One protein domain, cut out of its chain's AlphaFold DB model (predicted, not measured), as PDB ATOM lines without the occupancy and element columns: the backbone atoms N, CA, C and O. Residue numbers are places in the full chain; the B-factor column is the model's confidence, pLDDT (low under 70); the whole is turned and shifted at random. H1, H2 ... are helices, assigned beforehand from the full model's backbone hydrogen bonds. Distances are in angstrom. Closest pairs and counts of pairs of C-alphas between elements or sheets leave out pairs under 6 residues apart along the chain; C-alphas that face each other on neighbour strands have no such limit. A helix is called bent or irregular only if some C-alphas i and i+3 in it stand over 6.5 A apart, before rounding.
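This is residues 146 to 223 of the 386 residues of the protein "Hypothetical protein" of Symbiodinium microadriaticum (UniProt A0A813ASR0). Two long helices, H1 and H2, lie side by side and run opposite ways, joined at one end by a tight turn, so that the backbone makes a long, narrow U with little contact between its arms. At the far end of H2 a third helix, the short H3, turns off out of the line of H2. The printed part has 78 residues with three named helices, in the order H1, H2, H3, and no named strand; its class is all helix. The whole is extended, with a radius of gyration of the C-alphas of 18.0 A, and the C-alphas span 55 by 20 by 15 A, a rod.

Start with the longest helix, H1, residues 146 to 182, and with H2, residues 186 to 214, which is near it. These two are close but not clearly touching, with 2 pairs of C-alphas within 8 A. Their closest C-alphas, those of His 179 and Thr 188, are 7.4 A apart. Their lines stand at a shallow tilt of 2 degrees, and they run opposite ways, with 13.6 A from centre to centre. Further on you reach H3, residues 217 to 222, which meets H2 only through their link. H1 and H3 are apart, with no C-alpha of the one within 8 A of the other. In H1, H2 and H3 every backbone O i to N i+4 pair is within hydrogen-bond range.

Find C-alpha 146 at (7.596, -24.940, 14.742); from there H1 runs 53.7 A to C-alpha 182 at (38.230, -3.326, 53.251). Pass over the tight link of 3 residues and pick up H2 at C-alpha 186; it runs 42.7 A to C-alpha 214 at (7.564, -17.035, 26.298). A tight link of 2 residues leads on to H3, whose last C-alpha, that of Cys 222, stands at (0.914, -26.000, 28.392), 8.9 A from the C-alpha of Gly 217. None of the three helices is bent or irregular.

The two C-alphas farthest apart in the domain are those of Gln 146 and Ser 185, 56.0 A, while the C-alphas of Gln 146 and Glu 223, first and last in the printed part, are 18.8 A apart. Look at residues 162 to 167 of H1, residues 180 to 187, of which 180 to 182 belong to H1, and residues 200 to 205 of H2: these stretches stand free. The printed part has no cut, and neither link is long. The mean pLDDT of the printed part is 78.5; it is under 70 at residues 183 to 185, 188, 210 to 211 and 213 to 223, and H3 has a mean of 47.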
ATOM      1  N   GLN A 146       7.672 -26.113  13.870       93.75
ATOM      2  CA  GLN A 146       7.596 -24.940  14.742       93.75
ATOM      3  C   GLN A 146       7.812 -25.310  16.215       93.75
ATOM      4  O   GLN A 146       8.613 -24.660  16.885       93.75
ATOM      5  N   CYS A 147       7.167 -26.367  16.715       89.50
ATOM      6  CA  CYS A 147       7.371 -26.856  18.080       89.50
ATOM      7  C   CYS A 147       8.827 -27.271  18.336       89.50
ATOM      8  O   CYS A 147       9.380 -26.932  19.381       89.50
ATOM      9  N   GLU A 148       9.471 -27.952  17.384       95.25
ATOM     10  CA  GLU A 148      10.884 -28.341  17.481       95.25
ATOM     11  C   GLU A 148      11.810 -27.109  17.525       95.25
ATOM     12  O   GLU A 148      12.737 -27.052  18.338       95.25
ATOM     13  N   SER A 149      11.519 -26.073  16.730       94.62
ATOM     14  CA  SER A 149      12.238 -24.792  16.762       94.62
ATOM     15  C   SER A 149      12.079 -24.058  18.101       94.62
ATOM     16  O   SER A 149      13.066 -23.579  18.672       94.62
ATOM     17  N   VAL A 150      10.858 -24.018  18.649       91.25
ATOM     18  CA  VAL A 150      10.592 -23.421  19.968       91.25
ATOM     19  C   VAL A 150      11.309 -24.198  21.072       91.25
ATOM     20  O   VAL A 150      11.963 -23.582  21.911       91.25
ATOM     21  N   ALA A 151      11.280 -25.532  21.044       90.75
ATOM     22  CA  ALA A 151      12.001 -26.362  22.009       90.75
ATOM     23  C   ALA A 151      13.522 -26.116  21.957       90.75
ATOM     24  O   ALA A 151      14.181 -26.029  22.994       90.75
ATOM     25  N   ALA A 152      14.089 -25.932  20.760       94.62
ATOM     26  CA  ALA A 152      15.498 -25.583  20.599       94.62
ATOM     27  C   ALA A 152      15.831 -24.183  21.149       94.62
ATOM     28  O   ALA A 152      16.883 -23.991  21.760       94.62
ATOM     29  N   LEU A 153      14.946 -23.198  20.958       92.44
ATOM     30  CA  LEU A 153      15.088 -21.867  21.559       92.44
ATOM     31  C   LEU A 153      15.003 -21.915  23.084       92.44
ATOM     32  O   LEU A 153      15.841 -21.300  23.742       92.44
ATOM     33  N   GLN A 154      14.051 -22.672  23.630       90.69
ATOM     34  CA  GLN A 154      13.889 -22.872  25.068       90.69
ATOM     35  C   GLN A 154      15.139 -23.504  25.688       90.69
ATOM     36  O   GLN A 154      15.603 -23.066  26.736       90.69
ATOM     37  N   LYS A 155      15.733 -24.497  25.015       94.62
ATOM     38  CA  LYS A 155      16.984 -25.109  25.466       94.62
ATOM     39  C   LYS A 155      18.137 -24.099  25.515       94.62
ATOM     40  O   LYS A 155      18.828 -24.036  26.524       94.62
ATOM     41  N   ARG A 156      18.313 -23.279  24.472       94.25
ATOM     42  CA  ARG A 156      19.346 -22.224  24.455       94.25
ATOM     43  C   ARG A 156      19.138 -21.192  25.562       94.25
ATOM     44  O   ARG A 156      20.080 -20.832  26.248       94.25
ATOM     45  N   THR A 157      17.894 -20.761  25.774       88.75
ATOM     46  CA  THR A 157      17.582 -19.813  26.856       88.75
ATOM     47  C   THR A 157      17.819 -20.417  28.239       88.75
ATOM     48  O   THR A 157      18.265 -19.705  29.132       88.75
ATOM     49  N   GLN A 158      17.569 -21.714  28.423       88.88
ATOM     50  CA  GLN A 158      17.900 -22.417  29.663       88.88
ATOM     51  C   GLN A 158      19.419 -22.446  29.907       88.88
ATOM     52  O   GLN A 158      19.859 -22.135  31.012       88.88
ATOM     53  N   GLU A 159      20.213 -22.752  28.878       95.31
ATOM     54  CA  GLU A 159      21.683 -22.727  28.941       95.31
ATOM     55  C   GLU A 159      22.213 -21.316  29.279       95.31
ATOM     56  O   GLU A 159      23.070 -21.171  30.153       95.31
ATOM     57  N   ASP A 160      21.652 -20.267  28.667       89.19
ATOM     58  CA  ASP A 160      22.011 -18.870  28.955       89.19
ATOM     59  C   ASP A 160      21.692 -18.475  30.412       89.19
ATOM     60  O   ASP A 160      22.477 -17.784  31.067       89.19
ATOM     61  N   VAL A 161      20.548 -18.921  30.949       85.50
ATOM     62  CA  VAL A 161      20.161 -18.667  32.348       85.50
ATOM     63  C   VAL A 161      21.127 -19.347  33.320       85.50
ATOM     64  O   VAL A 161      21.520 -18.727  34.310       85.50
ATOM     65  N   GLU A 162      21.533 -20.586  33.052       92.81
ATOM     66  CA  GLU A 162      22.492 -21.322  33.887       92.81
ATOM     67  C   GLU A 162      23.875 -20.646  33.902       92.81
ATOM     68  O   GLU A 162      24.490 -20.503  34.965       92.81
ATOM     69  N   GLU A 163      24.344 -20.144  32.758       95.25
ATOM     70  CA  GLU A 163      25.601 -19.391  32.674       95.25
ATOM     71  C   GLU A 163      25.520 -18.053  33.432       95.25
ATOM     72  O   GLU A 163      26.420 -17.718  34.208       95.25
ATOM     73  N   LEU A 164      24.413 -17.311  33.306       86.88
ATOM     74  CA  LEU A 164      24.190 -16.081  34.078       86.88
ATOM     75  C   LEU A 164      24.113 -16.337  35.589       86.88
ATOM     76  O   LEU A 164      24.582 -15.517  36.384       86.88
ATOM     77  N   GLN A 165      23.535 -17.463  36.013       87.00
ATOM     78  CA  GLN A 165      23.522 -17.869  37.421       87.00
ATOM     79  C   GLN A 165      24.938 -18.134  37.938       87.00
ATOM     80  O   GLN A 165      25.287 -17.691  39.035       87.00
ATOM     81  N   LYS A 166      25.778 -18.795  37.136       94.56
ATOM     82  CA  LYS A 166      27.182 -19.047  37.467       94.56
ATOM     83  C   LYS A 166      27.990 -17.751  37.578       94.56
ATOM     84  O   LYS A 166      28.731 -17.586  38.546       94.56
ATOM     85  N   GLN A 167      27.809 -16.814  36.649       90.88
ATOM     86  CA  GLN A 167      28.447 -15.492  36.704       90.88
ATOM     87  C   GLN A 167      28.007 -14.697  37.941       90.88
ATOM     88  O   GLN A 167      28.837 -14.087  38.615       90.88
ATOM     89  N   ASN A 168      26.719 -14.750  38.300       82.50
ATOM     90  CA  ASN A 168      26.218 -14.130  39.529       82.50
ATOM     91  C   ASN A 168      26.851 -14.727  40.791       82.50
ATOM     92  O   ASN A 168      27.151 -13.991  41.730       82.50
ATOM     93  N   LEU A 169      27.054 -16.046  40.829       93.19
ATOM     94  CA  LEU A 169      27.710 -16.702  41.956       93.19
ATOM     95  C   LEU A 169      29.165 -16.232  42.101       93.19
ATOM     96  O   LEU A 169      29.563 -15.839  43.194       93.19
ATOM     97  N   GLN A 170      29.914 -16.181  40.995       94.06
ATOM     98  CA  GLN A 170      31.298 -15.690  40.981       94.06
ATOM     99  C   GLN A 170      31.401 -14.238  41.462       94.06
ATOM    100  O   GLN A 170      32.218 -13.927  42.326       94.06
ATOM    101  N   LEU A 171      30.529 -13.352  40.971       86.88
ATOM    102  CA  LEU A 171      30.499 -11.953  41.407       86.88
ATOM    103  C   LEU A 171      30.185 -11.814  42.904       86.88
ATOM    104  O   LEU A 171      30.752 -10.954  43.576       86.88
ATOM    105  N   ARG A 172      29.299 -12.658  43.451       85.25
ATOM    106  CA  ARG A 172      29.013 -12.678  44.895       85.25
ATOM    107  C   ARG A 172      30.230 -13.104  45.715       85.25
ATOM    108  O   ARG A 172      30.502 -12.482  46.738       85.25
ATOM    109  N   GLU A 173      30.968 -14.115  45.263       94.06
ATOM    110  CA  GLU A 173      32.212 -14.555  45.905       94.06
ATOM    111  C   GLU A 173      33.286 -13.452  45.871       94.06
ATOM    112  O   GLU A 173      33.907 -13.158  46.893       94.06
ATOM    113  N   GLU A 174      33.462 -12.767  44.736       91.12
ATOM    114  CA  GLU A 174      34.384 -11.628  44.617       91.12
ATOM    115  C   GLU A 174      34.002 -10.464  45.544       91.12
ATOM    116  O   GLU A 174      34.865  -9.899  46.225       91.12
ATOM    117  N   LEU A 175      32.710 -10.124  45.617       83.31
ATOM    118  CA  LEU A 175      32.202  -9.097  46.530       83.31
ATOM    119  C   LEU A 175      32.461  -9.458  47.995       83.31
ATOM    120  O   LEU A 175      32.847  -8.588  48.780       83.31
ATOM    121  N   GLN A 176      32.296 -10.729  48.366       87.88
ATOM    122  CA  GLN A 176      32.590 -11.203  49.715       87.88
ATOM    123  C   GLN A 176      34.080 -11.038  50.056       87.88
ATOM    124  O   GLN A 176      34.411 -10.507  51.117       87.88
ATOM    125  N   LEU A 177      34.982 -11.393  49.134       90.12
ATOM    126  CA  LEU A 177      36.429 -11.216  49.311       90.12
ATOM    127  C   LEU A 177      36.835  -9.739  49.442       90.12
ATOM    128  O   LEU A 177      37.734  -9.401  50.217       90.12
ATOM    129  N   LEU A 178      36.186  -8.842  48.694       83.31
ATOM    130  CA  LEU A 178      36.403  -7.399  48.826       83.31
ATOM    131  C   LEU A 178      35.932  -6.878  50.188       83.31
ATOM    132  O   LEU A 178      36.647  -6.096  50.819       83.31
ATOM    133  N   HIS A 179      34.778  -7.345  50.671       82.94
ATOM    134  CA  HIS A 179      34.253  -6.977  51.987       82.94
ATOM    135  C   HIS A 179      35.201  -7.389  53.124       82.94
ATOM    136  O   HIS A 179      35.431  -6.618  54.057       82.94
ATOM    137  N   GLU A 180      35.807  -8.576  53.027       87.06
ATOM    138  CA  GLU A 180      36.816  -9.045  53.982       87.06
ATOM    139  C   GLU A 180      38.098  -8.193  53.954       87.06
ATOM    140  O   GLU A 180      38.714  -7.975  55.000       87.06
ATOM    141  N   ARG A 181      38.491  -7.668  52.783       86.31
ATOM    142  CA  ARG A 181      39.692  -6.829  52.620       86.31
ATOM    143  C   ARG A 181      39.539  -5.399  53.133       86.31
ATOM    144  O   ARG A 181      40.496  -4.870  53.692       86.31
ATOM    145  N   GLU A 182      38.394  -4.754  52.920       81.88
ATOM    146  CA  GLU A 182      38.230  -3.326  53.251       81.88
ATOM    147  C   GLU A 182      37.967  -3.054  54.744       81.88
ATOM    148  O   GLU A 182      38.058  -1.908  55.190       81.88
ATOM    149  N   GLY A 183      37.703  -4.088  55.549       68.50
ATOM    150  CA  GLY A 183      37.302  -3.919  56.944       68.50
ATOM    151  C   GLY A 183      35.932  -3.238  57.073       68.50
ATOM    152  O   GLY A 183      35.383  -2.702  56.117       68.50
ATOM    153  N   LYS A 184      35.341  -3.271  58.275       63.19
ATOM    154  CA  LYS A 184      33.974  -2.788  58.569       63.19
ATOM    155  C   LYS A 184      33.837  -1.256  58.504       63.19
ATOM    156  O   LYS A 184      33.466  -0.621  59.487       63.19
ATOM    157  N   SER A 185      34.159  -0.646  57.373       66.25
ATOM    158  CA  SER A 185      33.806   0.736  57.086       66.25
ATOM    159  C   SER A 185      32.322   0.788  56.720       66.25
ATOM    160  O   SER A 185      31.862   0.109  55.804       66.25
ATOM    161  N   GLU A 186      31.553   1.594  57.447       73.88
ATOM    162  CA  GLU A 186      30.108   1.775  57.246       73.88
ATOM    163  C   GLU A 186      29.767   2.249  55.817       73.88
ATOM    164  O   GLU A 186      28.725   1.894  55.264       73.88
ATOM    165  N   ALA A 187      30.707   2.937  55.158       72.19
ATOM    166  CA  ALA A 187      30.596   3.332  53.756       72.19
ATOM    167  C   ALA A 187      30.617   2.135  52.784       72.19
ATOM    168  O   ALA A 187      29.978   2.182  51.730       72.19
ATOM    169  N   THR A 188      31.326   1.055  53.124       69.31
ATOM    170  CA  THR A 188      31.394  -0.161  52.304       69.31
ATOM    171  C   THR A 188      30.085  -0.947  52.391       69.31
ATOM    172  O   THR A 188      29.587  -1.414  51.369       69.31
ATOM    173  N   LEU A 189      29.461  -0.990  53.575       76.12
ATOM    174  CA  LEU A 189      28.160  -1.640  53.798       76.12
ATOM    175  C   LEU A 189      27.022  -0.967  53.008       76.12
ATOM    176  O   LEU A 189      26.099  -1.619  52.521       76.12
ATOM    177  N   GLN A 190      27.087   0.357  52.864       79.25
ATOM    178  CA  GLN A 190      26.080   1.116  52.125       79.25
ATOM    179  C   GLN A 190      26.204   0.900  50.609       79.25
ATOM    180  O   GLN A 190      25.192   0.790  49.918       79.25
ATOM    181  N   LYS A 191      27.434   0.765  50.092       78.31
ATOM    182  CA  LYS A 191      27.685   0.426  48.682       78.31
ATOM    183  C   LYS A 191      27.266  -1.003  48.338       78.31
ATOM    184  O   LYS A 191      26.675  -1.198  47.279       78.31
ATOM    185  N   THR A 192      27.518  -1.979  49.214       74.88
ATOM    186  CA  THR A 192      27.077  -3.367  48.984       74.88
ATOM    187  C   THR A 192      25.557  -3.467  48.915       74.88
ATOM    188  O   THR A 192      25.043  -4.144  48.035       74.88
ATOM    189  N   LYS A 193      24.830  -2.715  49.750       81.25
ATOM    190  CA  LYS A 193      23.361  -2.714  49.736       81.25
ATOM    191  C   LYS A 193      22.771  -2.161  48.429       81.25
ATOM    192  O   LYS A 193      21.830  -2.726  47.891       81.25
ATOM    193  N   ILE A 194      23.366  -1.097  47.881       82.06
ATOM    194  CA  ILE A 194      22.958  -0.535  46.578       82.06
ATOM    195  C   ILE A 194      23.215  -1.538  45.440       82.06
ATOM    196  O   ILE A 194      22.409  -1.642  44.517       82.06
ATOM    197  N   LEU A 195      24.322  -2.284  45.505       77.94
ATOM    198  CA  LEU A 195      24.634  -3.345  44.543       77.94
ATOM    199  C   LEU A 195      23.659  -4.527  44.647       77.94
ATOM    200  O   LEU A 195      23.207  -5.014  43.615       77.94
ATOM    201  N   GLU A 196      23.289  -4.954  45.855       79.12
ATOM    202  CA  GLU A 196      22.280  -6.002  46.063       79.12
ATOM    203  C   GLU A 196      20.915  -5.601  45.488       79.12
ATOM    204  O   GLU A 196      20.333  -6.365  44.715       79.12
ATOM    205  N   ASP A 197      20.446  -4.382  45.774       80.31
ATOM    206  CA  ASP A 197      19.180  -3.868  45.238       80.31
ATOM    207  C   ASP A 197      19.213  -3.765  43.698       80.31
ATOM    208  O   ASP A 197      18.222  -4.051  43.021       80.31
ATOM    209  N   ALA A 198      20.357  -3.399  43.108       80.12
ATOM    210  CA  ALA A 198      20.525  -3.369  41.654       80.12
ATOM    211  C   ALA A 198      20.473  -4.775  41.026       80.12
ATOM    212  O   ALA A 198      19.838  -4.956  39.985       80.12
ATOM    213  N   VAL A 199      21.084  -5.779  41.669       79.69
ATOM    214  CA  VAL A 199      21.053  -7.178  41.208       79.69
ATOM    215  C   VAL A 199      19.637  -7.752  41.280       79.69
ATOM    216  O   VAL A 199      19.195  -8.392  40.325       79.69
ATOM    217  N   VAL A 200      18.896  -7.492  42.362       79.19
ATOM    218  CA  VAL A 200      17.497  -7.938  42.494       79.19
ATOM    219  C   VAL A 200      16.626  -7.328  41.391       79.19
ATOM    220  O   VAL A 200      15.915  -8.061  40.703       79.19
ATOM    221  N   ASN A 201      16.754  -6.022  41.136       78.19
ATOM    222  CA  ASN A 201      16.021  -5.352  40.057       78.19
ATOM    223  C   ASN A 201      16.374  -5.910  38.665       78.19
ATOM    224  O   ASN A 201      15.493  -6.075  37.820       78.19
ATOM    225  N   MET A 202      17.646  -6.242  38.415       78.25
ATOM    226  CA  MET A 202      18.048  -6.910  37.172       78.25
ATOM    227  C   MET A 202      17.417  -8.302  37.037       78.25
ATOM    228  O   MET A 202      16.942  -8.647  35.953       78.25
ATOM    229  N   MET A 203      17.366  -9.096  38.110       74.81
ATOM    230  CA  MET A 203      16.727 -10.418  38.088       74.81
ATOM    231  C   MET A 203      15.221 -10.323  37.818       74.81
ATOM    232  O   MET A 203      14.707 -11.070  36.985       74.81
ATOM    233  N   GLU A 204      14.518  -9.384  38.454       76.50
ATOM    234  CA  GLU A 204      13.092  -9.143  38.200       76.50
ATOM    235  C   GLU A 204      12.835  -8.691  36.758       76.50
ATOM    236  O   GLU A 204      11.908  -9.183  36.107       76.50
ATOM    237  N   HIS A 205      13.688  -7.816  36.217       77.38
ATOM    238  CA  HIS A 205      13.599  -7.393  34.822       77.38
ATOM    239  C   HIS A 205      13.817  -8.563  33.856       77.38
ATOM    240  O   HIS A 205      13.044  -8.738  32.914       77.38
ATOM    241  N   THR A 206      14.807  -9.417  34.128       74.94
ATOM    242  CA  THR A 206      15.095 -10.612  33.319       74.94
ATOM    243  C   THR A 206      13.926 -11.601  33.365       74.94
ATOM    244  O   THR A 206      13.509 -12.118  32.332       74.94
ATOM    245  N   HIS A 207      13.324 -11.812  34.541       71.62
ATOM    246  CA  HIS A 207      12.143 -12.663  34.705       71.62
ATOM    247  C   HIS A 207      10.913 -12.103  33.969       71.62
ATOM    248  O   HIS A 207      10.153 -12.852  33.354       71.62
ATOM    249  N   SER A 208      10.736 -10.779  33.982       74.50
ATOM    250  CA  SER A 208       9.690 -10.092  33.220       74.50
ATOM    251  C   SER A 208       9.899 -10.243  31.708       74.50
ATOM    252  O   SER A 208       8.968 -10.598  30.987       74.50
ATOM    253  N   MET A 209      11.137 -10.083  31.224       71.69
ATOM    254  CA  MET A 209      11.475 -10.326  29.819       71.69
ATOM    255  C   MET A 209      11.245 -11.782  29.406       71.69
ATOM    256  O   MET A 209      10.712 -12.011  28.323       71.69
ATOM    257  N   LEU A 210      11.564 -12.757  30.264       65.81
ATOM    258  CA  LEU A 210      11.274 -14.170  30.003       65.81
ATOM    259  C   LEU A 210       9.764 -14.425  29.885       65.81
ATOM    260  O   LEU A 210       9.332 -15.099  28.955       65.81
ATOM    261  N   LYS A 211       8.945 -13.841  30.772       68.75
ATOM    262  CA  LYS A 211       7.476 -13.929  30.687       68.75
ATOM    263  C   LYS A 211       6.926 -13.345  29.385       68.75
ATOM    264  O   LYS A 211       5.994 -13.902  28.813       68.75
ATOM    265  N   VAL A 212       7.498 -12.240  28.910       70.44
ATOM    266  CA  VAL A 212       7.101 -11.615  27.638       70.44
ATOM    267  C   VAL A 212       7.565 -12.448  26.440       70.44
ATOM    268  O   VAL A 212       6.791 -12.636  25.505       70.44
ATOM    269  N   ALA A 213       8.789 -12.983  26.473       58.84
ATOM    270  CA  ALA A 213       9.378 -13.767  25.385       58.84
ATOM    271  C   ALA A 213       8.728 -15.147  25.212       58.84
ATOM    272  O   ALA A 213       8.563 -15.614  24.089       58.84
ATOM    273  N   ILE A 214       8.324 -15.779  26.316       63.28
ATOM    274  CA  ILE A 214       7.564 -17.035  26.298       63.28
ATOM    275  C   ILE A 214       6.110 -16.772  25.858       63.28
ATOM    276  O   ILE A 214       5.446 -17.661  25.337       63.28
ATOM    277  N   GLY A 215       5.643 -15.522  25.944       55.00
ATOM    278  CA  GLY A 215       4.314 -15.097  25.524       55.00
ATOM    279  C   GLY A 215       3.231 -15.551  26.504       55.00
ATOM    280  O   GLY A 215       3.219 -16.685  26.977       55.00
ATOM    281  N   ALA A 216       2.254 -14.680  26.771       54.50
ATOM    282  CA  ALA A 216       1.088 -15.013  27.598       54.50
ATOM    283  C   ALA A 216       0.300 -16.243  27.082       54.50
ATOM    284  O   ALA A 216      -0.416 -16.877  27.847       54.50
ATOM    285  N   GLY A 217       0.477 -16.619  25.807       50.06
ATOM    286  CA  GLY A 217      -0.148 -17.797  25.198       50.06
ATOM    287  C   GLY A 217       0.502 -19.146  25.536       50.06
ATOM    288  O   GLY A 217      -0.109 -20.177  25.279       50.06
ATOM    289  N   TRP A 218       1.704 -19.190  26.124       49.31
ATOM    290  CA  TRP A 218       2.339 -20.472  26.480       49.31
ATOM    291  C   TRP A 218       1.703 -21.130  27.708       49.31
ATOM    292  O   TRP A 218       1.638 -22.355  27.769       49.31
ATOM    293  N   GLN A 219       1.179 -20.345  28.660       48.41
ATOM    294  CA  GLN A 219       0.382 -20.896  29.764       48.41
ATOM    295  C   GLN A 219      -0.932 -21.507  29.253       48.41
ATOM    296  O   GLN A 219      -1.318 -22.570  29.723       48.41
ATOM    297  N   GLU A 220      -1.549 -20.936  28.212       48.19
ATOM    298  CA  GLU A 220      -2.753 -21.510  27.583       48.19
ATOM    299  C   GLU A 220      -2.482 -22.762  26.725       48.19
ATOM    300  O   GLU A 220      -3.408 -23.525  26.457       48.19
ATOM    301  N   LEU A 221      -1.240 -22.986  26.280       44.97
ATOM    302  CA  LEU A 221      -0.845 -24.154  25.474       44.97
ATOM    303  C   LEU A 221      -0.230 -25.297  26.303       44.97
ATOM    304  O   LEU A 221      -0.171 -26.423  25.811       44.97
ATOM    305  N   CYS A 222       0.244 -25.022  27.524       39.78
ATOM    306  CA  CYS A 222       0.914 -26.000  28.392       39.78
ATOM    307  C   CYS A 222       0.179 -26.332  29.693       39.78
ATOM    308  O   CYS A 222       0.595 -27.267  30.383       39.78
ATOM    309  N   GLU A 223      -0.912 -25.643  30.038       40.75
ATOM    310  CA  GLU A 223      -1.868 -26.257  30.957       40.75
ATOM    311  C   GLU A 223      -2.456 -27.502  30.273       40.75
ATOM    312  O   GLU A 223      -2.765 -27.445  29.080       40.75
TER     313      GLU A 223